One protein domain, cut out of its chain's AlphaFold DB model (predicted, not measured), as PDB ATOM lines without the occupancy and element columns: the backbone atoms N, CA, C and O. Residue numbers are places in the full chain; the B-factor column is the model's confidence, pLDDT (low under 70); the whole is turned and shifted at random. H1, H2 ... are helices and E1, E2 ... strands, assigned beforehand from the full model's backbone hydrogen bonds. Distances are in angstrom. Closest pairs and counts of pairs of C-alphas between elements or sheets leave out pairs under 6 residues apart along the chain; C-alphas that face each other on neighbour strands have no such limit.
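This is residues 2 to 172 of the 183 residues of an uncharacterized protein of Vibrio aestuarianus (UniProt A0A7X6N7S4). A ten-strand sheet is curled like part of a barrel and folds back on itself, E9 and E10 facing the leaf of E1, E2, E3, E4, E5, E8 and E7, with E6 as the hinge. From this body residues 2 to 17 of the long helix H1 stick out as an arm, while H2 packs on E3 and E4 and residues 165 to 172, with little H3, stick out beyond it. The printed part has 171 residues, running H1, E1 to E10, H2, H3; the sheet order is E1 E2 E3 E4 E5 E8 E7 E6 E9 E10, all antiparallel, and the class is mixed, helices and strands. The whole is only just loose, close to compact, with a radius of gyration of the C-alphas of 19.0 A and spans of 64 by 51 by 36 A.

H1, residues 2 to 28, only grazes the sheet, with its residues 23 to 28; the C-alphas of Asp 26 and Val 64 are 6.4 A apart. E1, residues 37 to 40, E2, 48 to 52, E3, 59 to 65, E4, 70 to 76, and E5, 82 to 89, form a meander, each strand the antiparallel neighbour of the one before. Within hydrogen-bond range are N 37 and O 50, 3.0 A; N 49 and O 62, 2.8 A; N 61 and O 74, 3.0 A; and N 71 and O 87, 2.8 A. E6, residues 97 to 104, E7, 109 to 116, and E8, 122 to 129, form a second meander, with N 98 and O 114 at 2.8 A and N 115 and O 124 at 2.8 A. E8 is also the antiparallel neighbour of E5, N 82 and O 129 at 2.8 A; E5 E6 E7 E8 is a Greek key, four strands in a row with no named helix between, three of them a meander and the first the antiparallel neighbour of the fourth. E9, residues 134 to 139, likewise neighbours E6, N 101 and O 138 at 2.8 A, for a second Greek key, E6 E7 E8 E9. E9 and E10, residues 142 to 147, form a hairpin, N 135 and O 146 at 2.9 A. H2, residues 153 to 164, lies over E4 at a height over the sheet of 5.5 A, along the strands at 18 degrees to E4 on the local plane; its closest C-alpha pair with E4 is Thr 76 and Leu 156, 5.9 A. H3, residues 166 to 170, is close to H2 but not clearly touching, the closest C-alphas being Met 162 and Phe 169, 7.1 A. In H1, H2 and H3 every O i to N i+4 pair is within hydrogen-bond range.

H1 begins at C-alpha 2 (128.299, 107.903, 201.759) and is 39.2 A long. E5 measures 22.9 A, E8 23.0 A and H2 16.8 A. H3 ends at C-alpha 170 (90.921, 91.734, 154.781).

The C-alphas farthest apart, Lys 3 and His 167, are 65.4 A apart. The printed part has no cut and no long link. Its mean pLDDT is 90.9; residues 43 to 46 and 170 to 172 are under 70.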
ATOM      1  N   ASN A   2     129.392 107.100 202.351       77.88
ATOM      2  CA  ASN A   2     128.299 107.903 201.759       77.88
ATOM      3  C   ASN A   2     128.695 108.826 200.589       77.88
ATOM      4  O   ASN A   2     127.906 108.996 199.669       77.88
ATOM      5  N   LYS A   3     129.913 109.393 200.574       86.50
ATOM      6  CA  LYS A   3     130.366 110.264 199.467       86.50
ATOM      7  C   LYS A   3     130.574 109.496 198.156       86.50
ATOM      8  O   LYS A   3     130.206 109.990 197.102       86.50
ATOM      9  N   LEU A   4     131.121 108.280 198.230       87.06
ATOM     10  CA  LEU A   4     131.366 107.441 197.052       87.06
ATOM     11  C   LEU A   4     130.045 106.931 196.457       87.06
ATOM     12  O   LEU A   4     129.871 106.930 195.243       87.06
ATOM     13  N   LEU A   5     129.098 106.563 197.327       89.50
ATOM     14  CA  LEU A   5     127.750 106.171 196.923       89.50
ATOM     15  C   LEU A   5     127.009 107.336 196.255       89.50
ATOM     16  O   LEU A   5     126.431 107.148 195.194       89.50
ATOM     17  N   ALA A   6     127.077 108.543 196.829       89.62
ATOM     18  CA  ALA A   6     126.473 109.734 196.234       89.62
ATOM     19  C   ALA A   6     127.047 110.029 194.838       89.62
ATOM     20  O   ALA A   6     126.280 110.239 193.907       89.62
ATOM     21  N   VAL A   7     128.373 109.955 194.668       93.19
ATOM     22  CA  VAL A   7     129.022 110.138 193.358       93.19
ATOM     23  C   VAL A   7     128.558 109.084 192.350       93.19
ATOM     24  O   VAL A   7     128.209 109.443 191.227       93.19
ATOM     25  N   MET A   8     128.499 107.804 192.736       92.50
ATOM     26  CA  MET A   8     128.005 106.749 191.842       92.50
ATOM     27  C   MET A   8     126.544 106.968 191.444       92.50
ATOM     28  O   MET A   8     126.210 106.859 190.268       92.50
ATOM     29  N   VAL A   9     125.683 107.334 192.396       92.94
ATOM     30  CA  VAL A   9     124.269 107.621 192.125       92.94
ATOM     31  C   VAL A   9     124.130 108.799 191.157       92.94
ATOM     32  O   VAL A   9     123.415 108.692 190.162       92.94
ATOM     33  N   THR A  10     124.853 109.898 191.383       93.31
ATOM     34  CA  THR A  10     124.847 111.051 190.471       93.31
ATOM     35  C   THR A  10     125.330 110.673 189.070       93.31
ATOM     36  O   THR A  10     124.733 111.102 188.082       93.31
ATOM     37  N   LEU A  11     126.370 109.843 188.958       94.00
ATOM     38  CA  LEU A  11     126.906 109.409 187.667       94.00
ATOM     39  C   LEU A  11     125.903 108.542 186.890       94.00
ATOM     40  O   LEU A  11     125.747 108.716 185.683       94.00
ATOM     41  N   VAL A  12     125.158 107.672 187.575       93.94
ATOM     42  CA  VAL A  12     124.091 106.870 186.954       93.94
ATOM     43  C   VAL A  12     122.954 107.758 186.445       93.94
ATOM     44  O   VAL A  12     122.554 107.628 185.290       93.94
ATOM     45  N   PHE A  13     122.461 108.697 187.261       94.19
ATOM     46  CA  PHE A  13     121.362 109.582 186.854       94.19
ATOM     47  C   PHE A  13     121.741 110.499 185.690       94.19
ATOM     48  O   PHE A  13     120.960 110.659 184.754       94.19
ATOM     49  N   THR A  14     122.943 111.076 185.722       93.69
ATOM     50  CA  THR A  14     123.432 111.934 184.632       93.69
ATOM     51  C   THR A  14     123.626 111.148 183.337       93.69
ATOM     52  O   THR A  14     123.214 111.620 182.280       93.69
ATOM     53  N   SER A  15     124.151 109.921 183.416       90.06
ATOM     54  CA  SER A  15     124.278 109.032 182.254       90.06
ATOM     55  C   SER A  15     122.912 108.660 181.673       90.06
ATOM     56  O   SER A  15     122.709 108.763 180.466       90.06
ATOM     57  N   ALA A  16     121.944 108.287 182.516       89.94
ATOM     58  CA  ALA A  16     120.591 107.955 182.072       89.94
ATOM     59  C   ALA A  16     119.883 109.156 181.420       89.94
ATOM     60  O   ALA A  16     119.265 109.008 180.366       89.94
ATOM     61  N   ALA A  17     120.020 110.351 182.004       92.50
ATOM     62  CA  ALA A  17     119.471 111.581 181.439       92.50
ATOM     63  C   ALA A  17     120.106 111.919 180.082       92.50
ATOM     64  O   ALA A  17     119.392 112.265 179.142       92.50
ATOM     65  N   TYR A  18     121.428 111.770 179.956       90.81
ATOM     66  CA  TYR A  18     122.137 111.978 178.694       90.81
ATOM     67  C   TYR A  18     121.669 111.002 177.608       90.81
ATOM     68  O   TYR A  18     121.355 111.427 176.497       90.81
ATOM     69  N   ILE A  19     121.553 109.711 177.940       89.38
ATOM     70  CA  ILE A  19     121.058 108.678 177.020       89.38
ATOM     71  C   ILE A  19     119.623 108.995 176.581       89.38
ATOM     72  O   ILE A  19     119.333 108.968 175.387       89.38
ATOM     73  N   GLY A  20     118.737 109.346 177.519       89.44
ATOM     74  CA  GLY A  20     117.352 109.714 177.211       89.44
ATOM     75  C   GLY A  20     117.254 110.949 176.313       89.44
ATOM     76  O   GLY A  20     116.493 110.955 175.347       89.44
ATOM     77  N   TYR A  21     118.068 111.974 176.577       90.62
ATOM     78  CA  TYR A  21     118.133 113.175 175.745       90.62
ATOM     79  C   TYR A  21     118.668 112.887 174.337       90.62
ATOM     80  O   TYR A  21     118.103 113.371 173.357       90.62
ATOM     81  N   SER A  22     119.720 112.071 174.217       88.62
ATOM     82  CA  SER A  22     120.244 111.636 172.916       88.62
ATOM     83  C   SER A  22     119.179 110.875 172.131       88.62
ATOM     84  O   SER A  22     118.901 111.216 170.986       88.62
ATOM     85  N   ALA A  23     118.506 109.921 172.780       88.69
ATOM     86  CA  ALA A  23     117.461 109.125 172.152       88.69
ATOM     87  C   ALA A  23     116.288 109.987 171.655       88.69
ATOM     88  O   ALA A  23     115.744 109.750 170.578       88.69
ATOM     89  N   TYR A  24     115.901 111.007 172.425       91.00
ATOM     90  CA  TYR A  24     114.876 111.965 172.019       91.00
ATOM     91  C   TYR A  24     115.310 112.786 170.798       91.00
ATOM     92  O   TYR A  24     114.533 112.947 169.853       91.00
ATOM     93  N   ARG A  25     116.549 113.292 170.794       91.69
ATOM     94  CA  ARG A  25     117.089 114.077 169.675       91.69
ATOM     95  C   ARG A  25     117.140 113.274 168.385       91.69
ATOM     96  O   ARG A  25     116.749 113.801 167.350       91.69
ATOM     97  N   ASP A  26     117.564 112.019 168.452       90.94
ATOM     98  CA  ASP A  26     117.653 111.146 167.282       90.94
ATOM     99  C   ASP A  26     116.282 110.901 166.636       90.94
ATOM    100  O   ASP A  26     116.200 110.772 165.417       90.94
ATOM    101  N   LEU A  27     115.194 110.858 167.414       92.12
ATOM    102  CA  LEU A  27     113.840 110.741 166.854       92.12
ATOM    103  C   LEU A  27     113.412 112.017 166.112       92.12
ATOM    104  O   LEU A  27     112.776 111.931 165.062       92.12
ATOM    105  N   HIS A  28     113.803 113.188 166.620       93.19
ATOM    106  CA  HIS A  28     113.392 114.490 166.081       93.19
ATOM    107  C   HIS A  28     114.345 115.054 165.018       93.19
ATOM    108  O   HIS A  28     114.019 116.040 164.357       93.19
ATOM    109  N   TYR A  29     115.515 114.448 164.823       93.38
ATOM    110  CA  TYR A  29     116.462 114.859 163.795       93.38
ATOM    111  C   TYR A  29     115.949 114.495 162.398       93.38
ATOM    112  O   TYR A  29     115.590 113.339 162.160       93.38
ATOM    113  N   LEU A  30     115.906 115.476 161.483       92.19
ATOM    114  CA  LEU A  30     115.359 115.329 160.123       92.19
ATOM    115  C   LEU A  30     114.058 114.502 160.114       92.19
ATOM    116  O   LEU A  30     113.932 113.531 159.368       92.19
ATOM    117  N   ASN A  31     113.127 114.823 161.021       88.94
ATOM    118  CA  ASN A  31     111.916 114.030 161.245       88.94
ATOM    119  C   ASN A  31     110.969 114.017 160.037       88.94
ATOM    120  O   ASN A  31     110.242 113.044 159.882       88.94
ATOM    121  N   MET A  32     111.022 115.045 159.181       87.12
ATOM    122  CA  MET A  32     110.189 115.197 157.980       87.12
ATOM    123  C   MET A  32     108.687 115.066 158.266       87.12
ATOM    124  O   MET A  32     107.962 114.514 157.448       87.12
ATOM    125  N   ASP A  33     108.241 115.547 159.430       88.75
ATOM    126  CA  ASP A  33     106.844 115.427 159.879       88.75
ATOM    127  C   ASP A  33     106.338 113.971 159.922       88.75
ATOM    128  O   ASP A  33     105.201 113.673 159.584       88.75
ATOM    129  N   ILE A  34     107.225 113.041 160.292       90.88
ATOM    130  CA  ILE A  34     106.915 111.623 160.481       90.88
ATOM    131  C   ILE A  34     107.093 111.264 161.960       90.88
ATOM    132  O   ILE A  34     108.102 111.611 162.586       90.88
ATOM    133  N   ASP A  35     106.139 110.503 162.495       93.12
ATOM    134  CA  ASP A  35     106.168 109.977 163.862       93.12
ATOM    135  C   ASP A  35     107.135 108.785 163.991       93.12
ATOM    136  O   ASP A  35     106.769 107.613 163.858       93.12
ATOM    137  N   TRP A  36     108.409 109.085 164.250       94.69
ATOM    138  CA  TRP A  36     109.444 108.071 164.441       94.69
ATOM    139  C   TRP A  36     109.359 107.391 165.803       94.69
ATOM    140  O   TRP A  36     109.194 108.024 166.846       94.69
ATOM    141  N   SER A  37     109.595 106.083 165.802       94.25
ATOM    142  CA  SER A  37     109.757 105.282 167.013       94.25
ATOM    143  C   SER A  37     111.016 104.422 166.933       94.25
ATOM    144  O   SER A  37     111.532 104.127 165.853       94.25
ATOM    145  N   TRP A  38     111.542 104.018 168.088       92.12
ATOM    146  CA  TRP A  38     112.677 103.102 168.141       92.12
ATOM    147  C   TRP A  38     112.221 101.678 167.831       92.12
ATOM    148  O   TRP A  38     111.399 101.118 168.550       92.12
ATOM    149  N   TYR A  39     112.807 101.079 166.797       87.50
ATOM    150  CA  TYR A  39     112.691  99.642 166.540       87.50
ATOM    151  C   TYR A  39     113.817  98.879 167.245       87.50
ATOM    152  O   TYR A  39     113.586  97.869 167.906       87.50
ATOM    153  N   HIS A  40     115.042  99.396 167.147       84.00
ATOM    154  CA  HIS A  40     116.204  98.852 167.834       84.00
ATOM    155  C   HIS A  40     117.034  99.990 168.417       84.00
ATOM    156  O   HIS A  40     117.667 100.754 167.685       84.00
ATOM    157  N   PHE A  41     117.029 100.102 169.742       80.50
ATOM    158  CA  PHE A  41     117.801 101.111 170.451       80.50
ATOM    159  C   PHE A  41     119.234 100.628 170.703       80.50
ATOM    160  O   PHE A  41     119.435  99.559 171.278       80.50
ATOM    161  N   SER A  42     120.223 101.436 170.314       75.31
ATOM    162  CA  SER A  42     121.637 101.198 170.610       75.31
ATOM    163  C   SER A  42     122.246 102.452 171.248       75.31
ATOM    164  O   SER A  42     122.470 103.432 170.544       75.31
ATOM    165  N   PRO A  43     122.535 102.456 172.565       64.25
ATOM    166  CA  PRO A  43     123.058 103.639 173.253       64.25
ATOM    167  C   PRO A  43     124.477 104.045 172.824       64.25
ATOM    168  O   PRO A  43     124.917 105.143 173.151       64.25
ATOM    169  N   ALA A  44     125.205 103.161 172.134       61.44
ATOM    170  CA  ALA A  44     126.594 103.366 171.717       61.44
ATOM    171  C   ALA A  44     126.780 103.331 170.188       61.44
ATOM    172  O   ALA A  44     127.909 103.228 169.714       61.44
ATOM    173  N   GLY A  45     125.699 103.373 169.403       60.97
ATOM    174  CA  GLY A  45     125.794 103.287 167.949       60.97
ATOM    175  C   GLY A  45     124.530 103.730 167.222       60.97
ATOM    176  O   GLY A  45     123.620 104.304 167.808       60.97
ATOM    177  N   PHE A  46     124.473 103.431 165.926       68.50
ATOM    178  CA  PHE A  46     123.352 103.783 165.054       68.50
ATOM    179  C   PHE A  46     122.137 102.894 165.309       68.50
ATOM    180  O   PHE A  46     121.945 101.875 164.639       68.50
ATOM    181  N   GLY A  47     121.319 103.273 166.292       81.44
ATOM    182  CA  GLY A  47     120.017 102.648 166.509       81.44
ATOM    183  C   GLY A  47     119.119 102.776 165.272       81.44
ATOM    184  O   GLY A  47     119.236 103.716 164.485       81.44
ATOM    185  N   ALA A  48     118.227 101.804 165.091       88.12
ATOM    186  CA  ALA A  48     117.276 101.776 163.988       88.12
ATOM    187  C   ALA A  48     115.903 102.260 164.449       88.12
ATOM    188  O   ALA A  48     115.387 101.857 165.497       88.12
ATOM    189  N   GLN A  49     115.311 103.112 163.628       94.31
ATOM    190  CA  GLN A  49     114.018 103.730 163.850       94.31
ATOM    191  C   GLN A  49     113.039 103.265 162.780       94.31
ATOM    192  O   GLN A  49     113.435 102.895 161.672       94.31
ATOM    193  N   ILE A  50     111.761 103.284 163.133       95.62
ATOM    194  CA  ILE A  50     110.668 102.817 162.295       95.62
ATOM    195  C   ILE A  50     109.508 103.798 162.372       95.62
ATOM    196  O   ILE A  50     109.222 104.357 163.436       95.62
ATOM    197  N   ALA A  51     108.849 103.994 161.241       95.31
ATOM    198  CA  ALA A  51     107.657 104.818 161.143       95.31
ATOM    199  C   ALA A  51     106.780 104.360 159.980       95.31
ATOM    200  O   ALA A  51     107.192 103.528 159.165       95.31
ATOM    201  N   ARG A  52     105.578 104.927 159.902       91.88
ATOM    202  CA  ARG A  52     104.712 104.827 158.731       91.88
ATOM    203  C   ARG A  52     104.425 106.219 158.196       91.88
ATOM    204  O   ARG A  52     104.255 107.145 158.983       91.88
ATOM    205  N   THR A  53     104.394 106.363 156.879       88.88
ATOM    206  CA  THR A  53     103.960 107.612 156.246       88.88
ATOM    207  C   THR A  53     102.485 107.883 156.560       88.88
ATOM    208  O   THR A  53     101.691 106.949 156.698       88.88
ATOM    209  N   HIS A  54     102.104 109.153 156.706       86.06
ATOM    210  CA  HIS A  54     100.730 109.521 157.068       86.06
ATOM    211  C   HIS A  54      99.722 109.303 155.932       86.06
ATOM    212  O   HIS A  54      98.553 109.034 156.191       86.06
ATOM    213  N   ASP A  55     100.175 109.415 154.687       81.19
ATOM    214  CA  ASP A  55      99.377 109.353 153.464       81.19
ATOM    215  C   ASP A  55      99.215 107.922 152.937       81.19
ATOM    216  O   ASP A  55      98.097 107.456 152.732       81.19
ATOM    217  N   THR A  56     100.324 107.204 152.760       81.00
ATOM    218  CA  THR A  56     100.357 105.883 152.112       81.00
ATOM    219  C   THR A  56     100.455 104.731 153.113       81.00
ATOM    220  O   THR A  56     100.359 103.555 152.746       81.00
ATOM    221  N   ASN A  57     100.625 105.047 154.403       85.06
ATOM    222  CA  ASN A  57     100.849 104.089 155.486       85.06
ATOM    223  C   ASN A  57     102.049 103.157 155.225       85.06
ATOM    224  O   ASN A  57     102.100 102.029 155.729       85.06
ATOM    225  N   GLN A  58     103.010 103.616 154.427       88.50
ATOM    226  CA  GLN A  58     104.188 102.877 154.007       88.50
ATOM    227  C   GLN A  58     105.180 102.753 155.153       88.50
ATOM    228  O   GLN A  58     105.537 103.749 155.780       88.50
ATOM    229  N   LEU A  59     105.660 101.534 155.414       93.56
ATOM    230  CA  LEU A  59     106.683 101.316 156.424       93.56
ATOM    231  C   LEU A  59     108.036 101.866 155.964       93.56
ATOM    232  O   LEU A  59     108.530 101.528 154.887       93.56
ATOM    233  N   LEU A  60     108.657 102.659 156.830       95.12
ATOM    234  CA  LEU A  60     109.982 103.227 156.633       95.12
ATOM    235  C   LEU A  60     110.917 102.754 157.740       95.12
ATOM    236  O   LEU A  60     110.548 102.738 158.916       95.12
ATOM    237  N   LEU A  61     112.154 102.437 157.367       95.94
ATOM    238  CA  LEU A  61     113.258 102.289 158.308       95.94
ATOM    239  C   LEU A  61     114.203 103.474 158.172       95.94
ATOM    240  O   LEU A  61     114.456 103.945 157.062       95.94
ATOM    241  N   ARG A  62     114.763 103.927 159.293       95.31
ATOM    242  CA  ARG A  62     115.745 105.012 159.317       95.31
ATOM    243  C   ARG A  62     116.866 104.745 160.306       95.31
ATOM    244  O   ARG A  62     116.653 104.150 161.362       95.31
ATOM    245  N   ARG A  63     118.054 105.248 159.987       94.31
ATOM    246  CA  ARG A  63     119.145 105.474 160.942       94.31
ATOM    247  C   ARG A  63     119.638 106.908 160.804       94.31
ATOM    248  O   ARG A  63     119.670 107.438 159.694       94.31
ATOM    249  N   VAL A  64     120.013 107.521 161.920       93.50
ATOM    250  CA  VAL A  64     120.481 108.910 161.965       93.50
ATOM    251  C   VAL A  64     121.860 108.986 162.603       93.50
ATOM    252  O   VAL A  64     122.127 108.303 163.586       93.50
ATOM    253  N   ASP A  65     122.715 109.834 162.047       91.44
ATOM    254  CA  ASP A  65     123.963 110.278 162.651       91.44
ATOM    255  C   ASP A  65     123.917 111.796 162.795       91.44
ATOM    256  O   ASP A  65     124.206 112.541 161.857       91.44
ATOM    257  N   ILE A  66     123.555 112.276 163.984       90.94
ATOM    258  CA  ILE A  66     123.522 113.717 164.249       90.94
ATOM    259  C   ILE A  66     124.936 114.317 164.232       90.94
ATOM    260  O   ILE A  66     125.101 115.482 163.874       90.94
ATOM    261  N   SER A  67     125.966 113.545 164.598       89.19
ATOM    262  CA  SER A  67     127.346 114.041 164.636       89.19
ATOM    263  C   SER A  67     127.868 114.355 163.234       89.19
ATOM    264  O   SER A  67     128.500 115.391 163.026       89.19
ATOM    265  N   GLN A  68     127.513 113.514 162.263       90.81
ATOM    266  CA  GLN A  68     127.810 113.717 160.847       90.81
ATOM    267  C   GLN A  68     126.689 114.435 160.080       90.81
ATOM    268  O   GLN A  68     126.806 114.649 158.872       90.81
ATOM    269  N   LYS A  69     125.620 114.830 160.779       94.69
ATOM    270  CA  LYS A  69     124.442 115.504 160.231       94.69
ATOM    271  C   LYS A  69     123.790 114.760 159.059       94.69
ATOM    272  O   LYS A  69     123.411 115.366 158.057       94.69
ATOM    273  N   VAL A  70     123.602 113.451 159.177       95.56
ATOM    274  CA  VAL A  70     123.020 112.621 158.110       95.56
ATOM    275  C   VAL A  70     121.906 111.715 158.627       95.56
ATOM    276  O   VAL A  70     121.920 111.259 159.767       95.56
ATOM    277  N   ALA A  71     120.925 111.449 157.774       95.75
ATOM    278  CA  ALA A  71     119.914 110.425 157.961       95.75
ATOM    279  C   ALA A  71     119.859 109.522 156.723       95.75
ATOM    280  O   ALA A  71     119.902 109.996 155.586       95.75
ATOM    281  N   VAL A  72     119.755 108.215 156.949       96.62
ATOM    282  CA  VAL A  72     119.582 107.201 155.907       96.62
ATOM    283  C   VAL A  72     118.219 106.567 156.100       96.62
ATOM    284  O   VAL A  72     117.916 106.083 157.188       96.62
ATOM    285  N   PHE A  73     117.419 106.553 155.047       96.31
ATOM    286  CA  PHE A  73     116.081 105.986 155.009       96.31
ATOM    287  C   PHE A  73     116.075 104.813 154.042       96.31
ATOM    288  O   PHE A  73     116.700 104.884 152.985       96.31
ATOM    289  N   ALA A  74     115.348 103.756 154.377       96.00
ATOM    290  CA  ALA A  74     115.142 102.615 153.503       96.00
ATOM    291  C   ALA A  74     113.671 102.210 153.511       96.00
ATOM    292  O   ALA A  74     113.047 102.105 154.571       96.00
ATOM    293  N   HIS A  75     113.139 101.953 152.324       94.81
ATOM    294  CA  HIS A  75     111.795 101.431 152.133       94.81
ATOM    295  C   HIS A  75     111.722 100.592 150.856       94.81
ATOM    296  O   HIS A  75     112.668 100.522 150.070       94.81
ATOM    297  N   THR A  76     110.603  99.907 150.657       94.00
ATOM    298  CA  THR A  76     110.327  99.144 149.438       94.00
ATOM    299  C   THR A  76     109.549  99.986 148.450       94.00
ATOM    300  O   THR A  76     108.648 100.710 148.840       94.00
ATOM    301  N   THR A  77     109.863  99.871 147.172       90.94
ATOM    302  CA  THR A  77     109.089 100.397 146.040       90.94
ATOM    303  C   THR A  77     107.963  99.425 145.666       90.94
ATOM    304  O   THR A  77     107.938  98.281 146.133       90.94
ATOM    305  N   ILE A  78     107.041  99.857 144.800       85.75
ATOM    306  CA  ILE A  78     105.880  99.048 144.396       85.75
ATOM    307  C   ILE A  78     106.264  97.719 143.721       85.75
ATOM    308  O   ILE A  78     105.547  96.729 143.846       85.75
ATOM    309  N   ASP A  79     107.423  97.664 143.060       87.62
ATOM    310  CA  ASP A  79     107.941  96.479 142.372       87.62
ATOM    311  C   ASP A  79     108.893  95.633 143.242       87.62
ATOM    312  O   ASP A  79     109.690  94.848 142.722       87.62
ATOM    313  N   ASN A  80     108.782  95.751 144.573       86.81
ATOM    314  CA  ASN A  80     109.582  95.028 145.570       86.81
ATOM    315  C   ASN A  80     111.097  95.303 145.498       86.81
ATOM    316  O   ASN A  80     111.899  94.482 145.952       86.81
ATOM    317  N   LYS A  81     111.523  96.450 144.961       94.50
ATOM    318  CA  LYS A  81     112.916  96.914 145.083       94.50
ATOM    319  C   LYS A  81     113.094  97.773 146.331       94.50
ATOM    320  O   LYS A  81     112.131  98.341 146.829       94.50
ATOM    321  N   PHE A  82     114.322  97.914 146.806       95.62
ATOM    322  CA  PHE A  82     114.678  98.776 147.929       95.62
ATOM    323  C   PHE A  82     115.069 100.159 147.430       95.62
ATOM    324  O   PHE A  82     116.061 100.283 146.716       95.62
ATOM    325  N   GLU A  83     114.323 101.186 147.817       96.44
ATOM    326  CA  GLU A  83     114.760 102.572 147.672       96.44
ATOM    327  C   GLU A  83     115.474 102.997 148.958       96.44
ATOM    328  O   GLU A  83     114.956 102.824 150.066       96.44
ATOM    329  N   VAL A  84     116.685 103.534 148.801       97.19
ATOM    330  CA  VAL A  84     117.447 104.134 149.897       97.19
ATOM    331  C   VAL A  84     117.610 105.612 149.602       97.19
ATOM    332  O   VAL A  84     118.030 105.993 148.506       97.19
ATOM    333  N   VAL A  85     117.298 106.431 150.598       97.25
ATOM    334  CA  VAL A  85     117.459 107.882 150.551       97.25
ATOM    335  C   VAL A  85     118.459 108.283 151.624       97.25
ATOM    336  O   VAL A  85     118.319 107.911 152.784       97.25
ATOM    337  N   VAL A  86     119.476 109.042 151.240       97.25
ATOM    338  CA  VAL A  86     120.454 109.638 152.148       97.25
ATOM    339  C   VAL A  86     120.222 111.140 152.142       97.25
ATOM    340  O   VAL A  86     120.310 111.765 151.087       97.25
ATOM    341  N   ILE A  87     119.925 111.711 153.306       96.94
ATOM    342  CA  ILE A  87     119.733 113.151 153.488       96.94
ATOM    343  C   ILE A  87     120.806 113.663 154.431       96.94
ATOM    344  O   ILE A  87     120.944 113.171 155.550       96.94
ATOM    345  N   ARG A  88     121.544 114.673 153.988       95.94
ATOM    346  CA  ARG A  88     122.586 115.330 154.766       95.94
ATOM    347  C   ARG A  88     122.225 116.791 154.982       95.94
ATOM    348  O   ARG A  88     121.932 117.499 154.024       95.94
ATOM    349  N   GLU A  89     122.248 117.244 156.230       95.94
ATOM    350  CA  GLU A  89     122.022 118.646 156.579       95.94
ATOM    351  C   GLU A  89     123.330 119.427 156.383       95.94
ATOM    352  O   GLU A  89     124.233 119.424 157.225       95.94
ATOM    353  N   GLN A  90     123.443 120.067 155.222       94.31
ATOM    354  CA  GLN A  90     124.540 120.949 154.852       94.31
ATOM    355  C   GLN A  90     124.002 122.042 153.929       94.31
ATOM    356  O   GLN A  90     123.301 121.750 152.960       94.31
ATOM    357  N   GLU A  91     124.397 123.285 154.206       95.56
ATOM    358  CA  GLU A  91     124.111 124.413 153.328       95.56
ATOM    359  C   GLU A  91     124.721 124.203 151.938       95.56
ATOM    360  O   GLU A  91     125.888 123.827 151.788       95.56
ATOM    361  N   CYS A  92     123.919 124.448 150.911       95.06
ATOM    362  CA  CYS A  92     124.302 124.273 149.522       95.06
ATOM    363  C   CYS A  92     123.520 125.223 148.612       95.06
ATOM    364  O   CYS A  92     122.501 125.799 148.995       95.06
ATOM    365  N   GLN A  93     124.007 125.410 147.384       96.69
ATOM    366  CA  GLN A  93     123.294 126.212 146.396       96.69
ATOM    367  C   GLN A  93     121.984 125.497 146.005       96.69
ATOM    368  O   GLN A  93     122.055 124.351 145.557       96.69
ATOM    369  N   PRO A  94     120.809 126.145 146.127       97.38
ATOM    370  CA  PRO A  94     119.523 125.514 145.844       97.38
ATOM    371  C   PRO A  94     119.473 124.802 144.491       97.38
ATOM    372  O   PRO A  94     119.853 125.381 143.471       97.38
ATOM    373  N   ASN A  95     118.986 123.559 144.484       95.25
ATOM    374  CA  ASN A  95     118.886 122.687 143.304       95.25
ATOM    375  C   ASN A  95     120.221 122.366 142.604       95.25
ATOM    376  O   ASN A  95     120.219 121.767 141.527       95.25
ATOM    377  N   ALA A  96     121.367 122.748 143.177       96.62
ATOM    378  CA  ALA A  96     122.662 122.402 142.617       96.62
ATOM    379  C   ALA A  96     122.965 120.915 142.818       96.62
ATOM    380  O   ALA A  96     122.592 120.301 143.818       96.62
ATOM    381  N   SER A  97     123.685 120.357 141.851       96.06
ATOM    382  CA  SER A  97     124.184 118.992 141.884       96.06
ATOM    383  C   SER A  97     125.628 118.993 142.370       96.06
ATOM    384  O   SER A  97     126.477 119.675 141.796       96.06
ATOM    385  N   GLN A  98     125.915 118.200 143.393       95.12
ATOM    386  CA  GLN A  98     127.247 118.005 143.937       95.12
ATOM    387  C   GLN A  98     127.775 116.610 143.571       95.12
ATOM    388  O   GLN A  98     127.120 115.618 143.899       95.12
ATOM    389  N   PRO A  99     128.949 116.506 142.922       96.50
ATOM    390  CA  PRO A  99     129.563 115.222 142.609       96.50
ATOM    391  C   PRO A  99     129.877 114.402 143.863       96.50
ATOM    392  O   PRO A  99     130.359 114.930 144.862       96.50
ATOM    393  N   ALA A 100     129.637 113.101 143.777       96.81
ATOM    394  CA  ALA A 100     129.915 112.143 144.834       96.81
ATOM    395  C   ALA A 100     130.310 110.785 144.235       96.81
ATOM    396  O   ALA A 100     130.190 110.549 143.025       96.81
ATOM    397  N   HIS A 101     130.763 109.875 145.090       97.69
ATOM    398  CA  HIS A 101     131.087 108.509 144.711       97.69
ATOM    399  C   HIS A 101     130.333 107.500 145.572       97.69
ATOM    400  O   HIS A 101     130.192 107.664 146.782       97.69
ATOM    401  N   LEU A 102     129.865 106.436 144.929       97.50
ATOM    402  CA  LEU A 102     129.204 105.302 145.560       97.50
ATOM    403  C   LEU A 102     130.019 104.046 145.278       97.50
ATOM    404  O   LEU A 102     130.216 103.694 144.121       97.50
ATOM    405  N   THR A 103     130.439 103.340 146.318       97.19
ATOM    406  CA  THR A 103     131.108 102.042 146.195       97.19
ATOM    407  C   THR A 103     130.250 100.977 146.857       97.19
ATOM    408  O   THR A 103     130.091 100.974 148.077       97.19
ATOM    409  N   GLU A 104     129.681 100.070 146.066       94.44
ATOM    410  CA  GLU A 104     128.967  98.910 146.603       94.44
ATOM    411  C   GLU A 104     129.957  97.883 147.172       94.44
ATOM    412  O   GLU A 104     131.095  97.762 146.713       94.44
ATOM    413  N   LYS A 105     129.538  97.112 148.180       92.88
ATOM    414  CA  LYS A 105     130.371  96.064 148.779       92.88
ATOM    415  C   LYS A 105     130.821  95.063 147.711       92.88
ATOM    416  O   LYS A 105     129.996  94.378 147.113       92.88
ATOM    417  N   ASN A 106     132.137  94.941 147.530       89.00
ATOM    418  CA  ASN A 106     132.775  94.115 146.494       89.00
ATOM    419  C   ASN A 106     132.390  94.499 145.047       89.00
ATOM    420  O   ASN A 106     132.513  93.670 144.145       89.00
ATOM    421  N   GLY A 107     131.906  95.722 144.826       89.25
ATOM    422  CA  GLY A 107     131.521  96.250 143.520       89.25
ATOM    423  C   GLY A 107     132.436  97.384 143.047       89.25
ATOM    424  O   GLY A 107     133.331  97.813 143.779       89.25
ATOM    425  N   PRO A 108     132.238  97.872 141.811       92.31
ATOM    426  CA  PRO A 108     132.945  99.047 141.325       92.31
ATOM    427  C   PRO A 108     132.460 100.324 142.027       92.31
ATOM    428  O   PRO A 108     131.359 100.388 142.576       92.31
ATOM    429  N   THR A 109     133.286 101.365 141.968       95.38
ATOM    430  CA  THR A 109     132.896 102.719 142.364       95.38
ATOM    431  C   THR A 109     132.176 103.412 141.207       95.38
ATOM    432  O   THR A 109     132.673 103.446 140.081       95.38
ATOM    433  N   HIS A 110     131.022 104.003 141.491       95.19
ATOM    434  CA  HIS A 110     130.211 104.774 140.560       95.19
ATOM    435  C   HIS A 110     130.280 106.264 140.897       95.19
ATOM    436  O   HIS A 110     130.270 106.642 142.068       95.19
ATOM    437  N   SER A 111     130.324 107.121 139.875       96.25
ATOM    438  CA  SER A 111     130.081 108.553 140.062       96.25
ATOM    439  C   SER A 111     128.577 108.789 140.159       96.25
ATOM    440  O   SER A 111     127.811 108.317 139.319       96.25
ATOM    441  N   ILE A 112     128.173 109.493 141.207       96.31
ATOM    442  CA  ILE A 112     126.793 109.858 141.515       96.31
ATOM    443  C   ILE A 112     126.741 111.355 141.834       96.31
ATOM    444  O   ILE A 112     127.768 112.040 141.839       96.31
ATOM    445  N   ALA A 113     125.549 111.867 142.122       95.75
ATOM    446  CA  ALA A 113     125.383 113.235 142.573       95.75
ATOM    447  C   ALA A 113     124.423 113.329 143.755       95.75
ATOM    448  O   ALA A 113     123.376 112.681 143.770       95.75
ATOM    449  N   PHE A 114     124.774 114.185 144.711       96.19
ATOM    450  CA  PHE A 114     123.818 114.724 145.668       96.19
ATOM    451  C   PHE A 114     123.124 115.926 145.052       96.19
ATOM    452  O   PHE A 114     123.769 116.778 144.445       96.19
ATOM    453  N   VAL A 115     121.817 116.020 145.241       97.12
ATOM    454  CA  VAL A 115     121.020 117.164 144.804       97.12
ATOM    455  C   VAL A 115     120.679 118.007 146.022       97.12
ATOM    456  O   VAL A 115     120.142 117.500 147.006       97.12
ATOM    457  N   CYS A 116     121.008 119.292 145.966       97.00
ATOM    458  CA  CYS A 116     120.648 120.244 147.005       97.00
ATOM    459  C   CYS A 116     119.141 120.524 146.987       97.00
ATOM    460  O   CYS A 116     118.554 120.719 145.919       97.00
ATOM    461  N   SER A 117     118.515 120.591 148.158       95.62
ATOM    462  CA  SER A 117     117.114 120.976 148.303       95.62
ATOM    463  C   SER A 117     116.876 122.414 147.837       95.62
ATOM    464  O   SER A 117     117.774 123.258 147.840       95.62
ATOM    465  N   GLY A 118     115.639 122.720 147.438       95.25
ATOM    466  CA  GLY A 118     115.272 124.052 146.946       95.25
ATOM    467  C   GLY A 118     115.400 125.172 147.990       95.25
ATOM    468  O   GLY A 118     115.511 126.336 147.621       95.25
ATOM    469  N   ASP A 119     115.425 124.832 149.279       95.31
ATOM    470  CA  ASP A 119     115.679 125.769 150.378       95.31
ATOM    471  C   ASP A 119     117.174 125.929 150.714       95.31
ATOM    472  O   ASP A 119     117.522 126.744 151.568       95.31
ATOM    473  N   GLY A 120     118.055 125.170 150.053       95.94
ATOM    474  CA  GLY A 120     119.504 125.251 150.217       95.94
ATOM    475  C   GLY A 120     120.049 124.657 151.518       95.94
ATOM    476  O   GLY A 120     121.205 124.913 151.839       95.94
ATOM    477  N   LYS A 121     119.249 123.913 152.295       96.19
ATOM    478  CA  LYS A 121     119.642 123.438 153.641       96.19
ATOM    479  C   LYS A 121     120.089 121.984 153.701       96.19
ATOM    480  O   LYS A 121     120.736 121.578 154.668       96.19
ATOM    481  N   THR A 122     119.695 121.183 152.718       96.44
ATOM    482  CA  THR A 122     119.948 119.744 152.728       96.44
ATOM    483  C   THR A 122     120.411 119.253 151.373       96.44
ATOM    484  O   THR A 122     120.106 119.829 150.333       96.44
ATOM    485  N   GLN A 123     121.141 118.151 151.391       96.06
ATOM    486  CA  GLN A 123     121.600 117.440 150.213       96.06
ATOM    487  C   GLN A 123     120.997 116.046 150.231       96.06
ATOM    488  O   GLN A 123     121.038 115.366 151.257       96.06
ATOM    489  N   LEU A 124     120.462 115.613 149.097       96.19
ATOM    490  CA  LEU A 124     119.782 114.338 148.961       96.19
ATOM    491  C   LEU A 124     120.457 113.475 147.901       96.19
ATOM    492  O   LEU A 124     120.713 113.917 146.784       96.19
ATOM    493  N   TYR A 125     120.674 112.216 148.244       97.06
ATOM    494  CA  TYR A 125     120.972 111.155 147.295       97.06
ATOM    495  C   TYR A 125     119.909 110.065 147.419       97.06
ATOM    496  O   TYR A 125     119.495 109.713 148.522       97.06
ATOM    497  N   ARG A 126     119.455 109.533 146.286       96.62
ATOM    498  CA  ARG A 126     118.431 108.488 146.215       96.62
ATOM    499  C   ARG A 126     118.819 107.481 145.151       96.62
ATOM    500  O   ARG A 126     119.239 107.868 144.065       96.62
ATOM    501  N   GLN A 127     118.631 106.205 145.456       96.12
ATOM    502  CA  GLN A 127     118.924 105.116 144.534       96.12
ATOM    503  C   GLN A 127     118.049 103.902 144.864       96.12
ATOM    504  O   GLN A 127     117.626 103.708 146.005       96.12
ATOM    505  N   VAL A 128     117.771 103.088 143.844       96.31
ATOM    506  CA  VAL A 128     116.925 101.896 143.948       96.31
ATOM    507  C   VAL A 128     117.738 100.642 143.634       96.31
ATOM    508  O   VAL A 128     118.374 100.550 142.585       96.31
ATOM    509  N   TRP A 129     117.664  99.637 144.508       95.88
ATOM    510  CA  TRP A 129     118.344  98.352 144.358       95.88
ATOM    511  C   TRP A 129     117.369  97.181 144.371       95.88
ATOM    512  O   TRP A 129     116.387  97.156 145.103       95.88
ATOM    513  N   LYS A 130     117.687  96.129 143.613       95.06
ATOM    514  CA  LYS A 130     116.904  94.878 143.622       95.06
ATOM    515  C   LYS A 130     117.025  94.087 144.930       95.06
ATOM    516  O   LYS A 130     116.215  93.203 145.182       95.06
ATOM    517  N   LYS A 131     118.068  94.339 145.718       94.75
ATOM    518  CA  LYS A 131     118.366  93.679 146.995       94.75
ATOM    519  C   LYS A 131     118.851  94.737 147.989       94.75
ATOM    520  O   LYS A 131     119.368  95.751 147.526       94.75
ATOM    521  N   PRO A 132     118.732  94.513 149.308       94.38
ATOM    522  CA  PRO A 132     119.291  95.423 150.303       94.38
ATOM    523  C   PRO A 132     120.790  95.650 150.064       94.38
ATOM    524  O   PRO A 132     121.540  94.668 150.053       94.38
ATOM    525  N   PRO A 133     121.240  96.895 149.833       95.12
ATOM    526  CA  PRO A 133     122.636  97.151 149.518       95.12
ATOM    527  C   PRO A 133     123.496  97.287 150.781       95.12
ATOM    528  O   PRO A 133     123.031  97.705 151.843       95.12
ATOM    529  N   THR A 134     124.788  97.015 150.626       96.69
ATOM    530  CA  THR A 134     125.836  97.515 151.520       96.69
ATOM    531  C   THR A 134     126.739  98.407 150.679       96.69
ATOM    532  O   THR A 134     127.236  97.953 149.644       96.69
ATOM    533  N   PHE A 135     126.947  99.657 151.078       96.56
ATOM    534  CA  PHE A 135     127.721 100.616 150.295       96.56
ATOM    535  C   PHE A 135     128.480 101.613 151.169       96.56
ATOM    536  O   PHE A 135     128.122 101.868 152.318       96.56
ATOM    537  N   THR A 136     129.513 102.201 150.578       97.38
ATOM    538  CA  THR A 136     130.182 103.395 151.084       97.38
ATOM    539  C   THR A 136     129.928 104.539 150.117       97.38
ATOM    540  O   THR A 136     130.062 104.382 148.903       97.38
ATOM    541  N   LEU A 137     129.547 105.685 150.660       96.94
ATOM    542  CA  LEU A 137     129.281 106.904 149.924       96.94
ATOM    543  C   LEU A 137     130.283 107.967 150.357       96.94
ATOM    544  O   LEU A 137     130.449 108.188 151.554       96.94
ATOM    545  N   THR A 138     130.923 108.632 149.399       96.75
ATOM    546  CA  THR A 138     131.871 109.719 149.660       96.75
ATOM    547  C   THR A 138     131.485 110.977 148.892       96.75
ATOM    548  O   THR A 138     131.208 110.936 147.692       96.75
ATOM    549  N   VAL A 139     131.446 112.110 149.591       94.50
ATOM    550  CA  VAL A 139     131.202 113.441 149.018       94.50
ATOM    551  C   VAL A 139     132.011 114.470 149.802       94.50
ATOM    552  O   VAL A 139     131.885 114.568 151.020       94.50
ATOM    553  N   ASP A 140     132.878 115.215 149.118       90.12
ATOM    554  CA  ASP A 140     133.893 116.086 149.729       90.12
ATOM    555  C   ASP A 140     134.668 115.393 150.874       90.12
ATOM    556  O   ASP A 140     135.403 114.436 150.647       90.12
ATOM    557  N   ASN A 141     134.485 115.876 152.110       88.75
ATOM    558  CA  ASN A 141     135.108 115.390 153.344       88.75
ATOM    559  C   ASN A 141     134.163 114.503 154.173       88.75
ATOM    560  O   ASN A 141     134.395 114.288 155.362       88.75
ATOM    561  N   PHE A 142     133.056 114.054 153.585       93.31
ATOM    562  CA  PHE A 142     132.067 113.203 154.228       93.31
ATOM    563  C   PHE A 142     132.125 111.795 153.641       93.31
ATOM    564  O   PHE A 142     132.085 111.609 152.424       93.31
ATOM    565  N   GLU A 143     132.175 110.809 154.531       95.38
ATOM    566  CA  GLU A 143     132.081 109.395 154.202       95.38
ATOM    567  C   GLU A 143     130.982 108.755 155.048       95.38
ATOM    568  O   GLU A 143     130.967 108.885 156.273       95.38
ATOM    569  N   LEU A 144     130.080 108.042 154.381       95.12
ATOM    570  CA  LEU A 144     129.012 107.270 154.995       95.12
ATOM    571  C   LEU A 144     129.165 105.810 154.610       95.12
ATOM    572  O   LEU A 144     129.105 105.466 153.430       95.12
ATOM    573  N   HIS A 145     129.250 104.944 155.611       95.25
ATOM    574  CA  HIS A 145     129.086 103.513 155.420       95.25
ATOM    575  C   HIS A 145     127.667 103.092 155.808       95.25
ATOM    576  O   HIS A 145     127.239 103.298 156.944       95.25
ATOM    577  N   ALA A 146     126.938 102.482 154.875       94.44
ATOM    578  CA  ALA A 146     125.578 102.013 155.094       94.44
ATOM    579  C   ALA A 146     125.454 100.530 154.733       94.44
ATOM    580  O   ALA A 146     125.671 100.129 153.592       94.44
ATOM    581  N   ASP A 147     125.049  99.719 155.710       94.19
ATOM    582  CA  ASP A 147     124.724  98.308 155.511       94.19
ATOM    583  C   ASP A 147     123.223  98.076 155.691       94.19
ATOM    584  O   ASP A 147     122.764  97.701 156.772       94.19
ATOM    585  N   ILE A 148     122.446  98.329 154.636       94.06
ATOM    586  CA  ILE A 148     120.985  98.165 154.652       94.06
ATOM    587  C   ILE A 148     120.611  96.689 154.807       94.06
ATOM    588  O   ILE A 148     119.590  96.370 155.406       94.06
ATOM    589  N   ALA A 149     121.458  95.770 154.333       91.56
ATOM    590  CA  ALA A 149     121.252  94.336 154.515       91.56
ATOM    591  C   ALA A 149     121.280  93.904 155.993       91.56
ATOM    592  O   ALA A 149     120.665  92.897 156.335       91.56
ATOM    593  N   SER A 150     121.936  94.672 156.873       90.88
ATOM    594  CA  SER A 150     121.919  94.439 158.327       90.88
ATOM    595  C   SER A 150     120.650  94.940 159.030       90.88
ATOM    596  O   SER A 150     120.501  94.762 160.240       90.88
ATOM    597  N   TRP A 151     119.756  95.628 158.317       91.81
ATOM    598  CA  TRP A 151     118.505  96.140 158.874       91.81
ATOM    599  C   TRP A 151     117.416  95.066 158.781       91.81
ATOM    600  O   TRP A 151     117.556  94.092 158.039       91.81
ATOM    601  N   ASP A 152     116.292  95.259 159.477       90.81
ATOM    602  CA  ASP A 152     115.137  94.353 159.383       90.81
ATOM    603  C   ASP A 152     114.332  94.575 158.088       90.81
ATOM    604  O   ASP A 152     113.163  94.958 158.064       90.81
ATOM    605  N   THR A 153     114.999  94.360 156.959       91.69
ATOM    606  CA  THR A 153     114.436  94.506 155.612       91.69
ATOM    607  C   THR A 153     113.320  93.508 155.315       91.69
ATOM    608  O   THR A 153     112.495  93.757 154.434       91.69
ATOM    609  N   ALA A 154     113.232  92.414 156.078       92.31
ATOM    610  CA  ALA A 154     112.126  91.472 155.992       92.31
ATOM    611  C   ALA A 154     110.793  92.137 156.369       92.31
ATOM    612  O   ALA A 154     109.772  91.840 155.745       92.31
ATOM    613  N   MET A 155     110.797  93.086 157.317       91.75
ATOM    614  CA  MET A 155     109.614  93.893 157.627       91.75
ATOM    615  C   MET A 155     109.166  94.740 156.436       91.75
ATOM    616  O   MET A 155     107.971  94.788 156.160       91.75
ATOM    617  N   LEU A 156     110.099  95.353 155.701       93.06
ATOM    618  CA  LEU A 156     109.782  96.165 154.520       93.06
ATOM    619  C   LEU A 156     109.181  95.322 153.384       93.06
ATOM    620  O   LEU A 156     108.227  95.743 152.730       93.06
ATOM    621  N   ILE A 157     109.711  94.114 153.159       92.00
ATOM    622  CA  ILE A 157     109.165  93.169 152.169       92.00
ATOM    623  C   ILE A 157     107.772  92.699 152.592       92.00
ATOM    624  O   ILE A 157     106.852  92.670 151.777       92.00
ATOM    625  N   LYS A 158     107.601  92.328 153.867       89.94
ATOM    626  CA  LYS A 158     106.304  91.902 154.402       89.94
ATOM    627  C   LYS A 158     105.265  93.013 154.272       89.94
ATOM    628  O   LYS A 158     104.145  92.736 153.855       89.94
ATOM    629  N   ASP A 159     105.637  94.243 154.609       89.00
ATOM    630  CA  ASP A 159     104.777  95.417 154.487       89.00
ATOM    631  C   ASP A 159     104.347  95.653 153.035       89.00
ATOM    632  O   ASP A 159     103.157  95.800 152.770       89.00
ATOM    633  N   GLN A 160     105.284  95.565 152.086       88.31
ATOM    634  CA  GLN A 160     104.984  95.649 150.654       88.31
ATOM    635  C   GLN A 160     104.027  94.546 150.199       88.31
ATOM    636  O   GLN A 160     103.073  94.801 149.466       88.31
ATOM    637  N   PHE A 161     104.270  93.307 150.628       87.81
ATOM    638  CA  PHE A 161     103.406  92.185 150.286       87.81
ATOM    639  C   PHE A 161     101.993  92.386 150.828       87.81
ATOM    640  O   PHE A 161     101.028  92.121 150.111       87.81
ATOM    641  N   MET A 162     101.874  92.870 152.067       84.38
ATOM    642  CA  MET A 162     100.589  93.253 152.634       84.38
ATOM    643  C   MET A 162      99.938  94.309 151.751       84.38
ATOM    644  O   MET A 162      98.873  94.027 151.217       84.38
ATOM    645  N   GLN A 163     100.629  95.418 151.477       80.06
ATOM    646  CA  GLN A 163     100.133  96.531 150.663       80.06
ATOM    647  C   GLN A 163      99.622  96.135 149.275       80.06
ATOM    648  O   GLN A 163      98.595  96.641 148.835       80.06
ATOM    649  N   LEU A 164     100.291  95.198 148.601       83.00
ATOM    650  CA  LEU A 164      99.876  94.715 147.278       83.00
ATOM    651  C   LEU A 164      98.725  93.703 147.320       83.00
ATOM    652  O   LEU A 164      98.100  93.448 146.293       83.00
ATOM    653  N   ASN A 165      98.446  93.101 148.478       83.12
ATOM    654  CA  ASN A 165      97.462  92.028 148.617       83.12
ATOM    655  C   ASN A 165      96.414  92.317 149.716       83.12
ATOM    656  O   ASN A 165      96.144  91.431 150.532       83.12
ATOM    657  N   PRO A 166      95.761  93.500 149.749       76.69
ATOM    658  CA  PRO A 166      94.812  93.867 150.809       76.69
ATOM    659  C   PRO A 166      93.696  92.852 150.995       76.69
ATOM    660  O   PRO A 166      93.420  92.431 152.113       76.69
ATOM    661  N   HIS A 167      93.133  92.340 149.903       76.75
ATOM    662  CA  HIS A 167      92.037  91.372 149.961       76.75
ATOM    663  C   HIS A 167      92.405  90.039 150.620       76.75
ATOM    664  O   HIS A 167      91.527  89.352 151.148       76.75
ATOM    665  N   TYR A 168      93.685  89.656 150.596       73.69
ATOM    666  CA  TYR A 168      94.161  88.465 151.297       73.69
ATOM    667  C   TYR A 168      94.094  88.665 152.818       73.69
ATOM    668  O   TYR A 168      93.684  87.761 153.547       73.69
ATOM    669  N   PHE A 169      94.435  89.868 153.287       70.38
ATOM    670  CA  PHE A 169      94.496  90.215 154.708       70.38
ATOM    671  C   PHE A 169      93.168  90.756 155.268       70.38
ATOM    672  O   PHE A 169      92.911  90.589 156.459       70.38
ATOM    673  N   ASP A 170      92.279  91.289 154.420       66.06
ATOM    674  CA  ASP A 170      90.921  91.734 154.781       66.06
ATOM    675  C   ASP A 170      90.129  90.625 155.503       66.06
ATOM    676  O   ASP A 170      89.371  90.891 156.435       66.06
ATOM    677  N   LYS A 171      90.332  89.357 155.115       60.69
ATOM    678  CA  LYS A 171      89.648  88.198 155.717       60.69
ATOM    679  C   LYS A 171      90.179  87.801 157.097       60.69
ATOM    680  O   LYS A 171      89.520  87.025 157.782       60.69
ATOM    681  N   GLN A 172      91.359  88.283 157.487       62.72
ATOM    682  CA  GLN A 172      92.030  87.890 158.730       62.72
ATOM    683  C   GLN A 172      92.071  89.008 159.782       62.72
ATOM    684  O   GLN A 172      92.258  88.704 160.955       62.72
TER     685      GLN A 172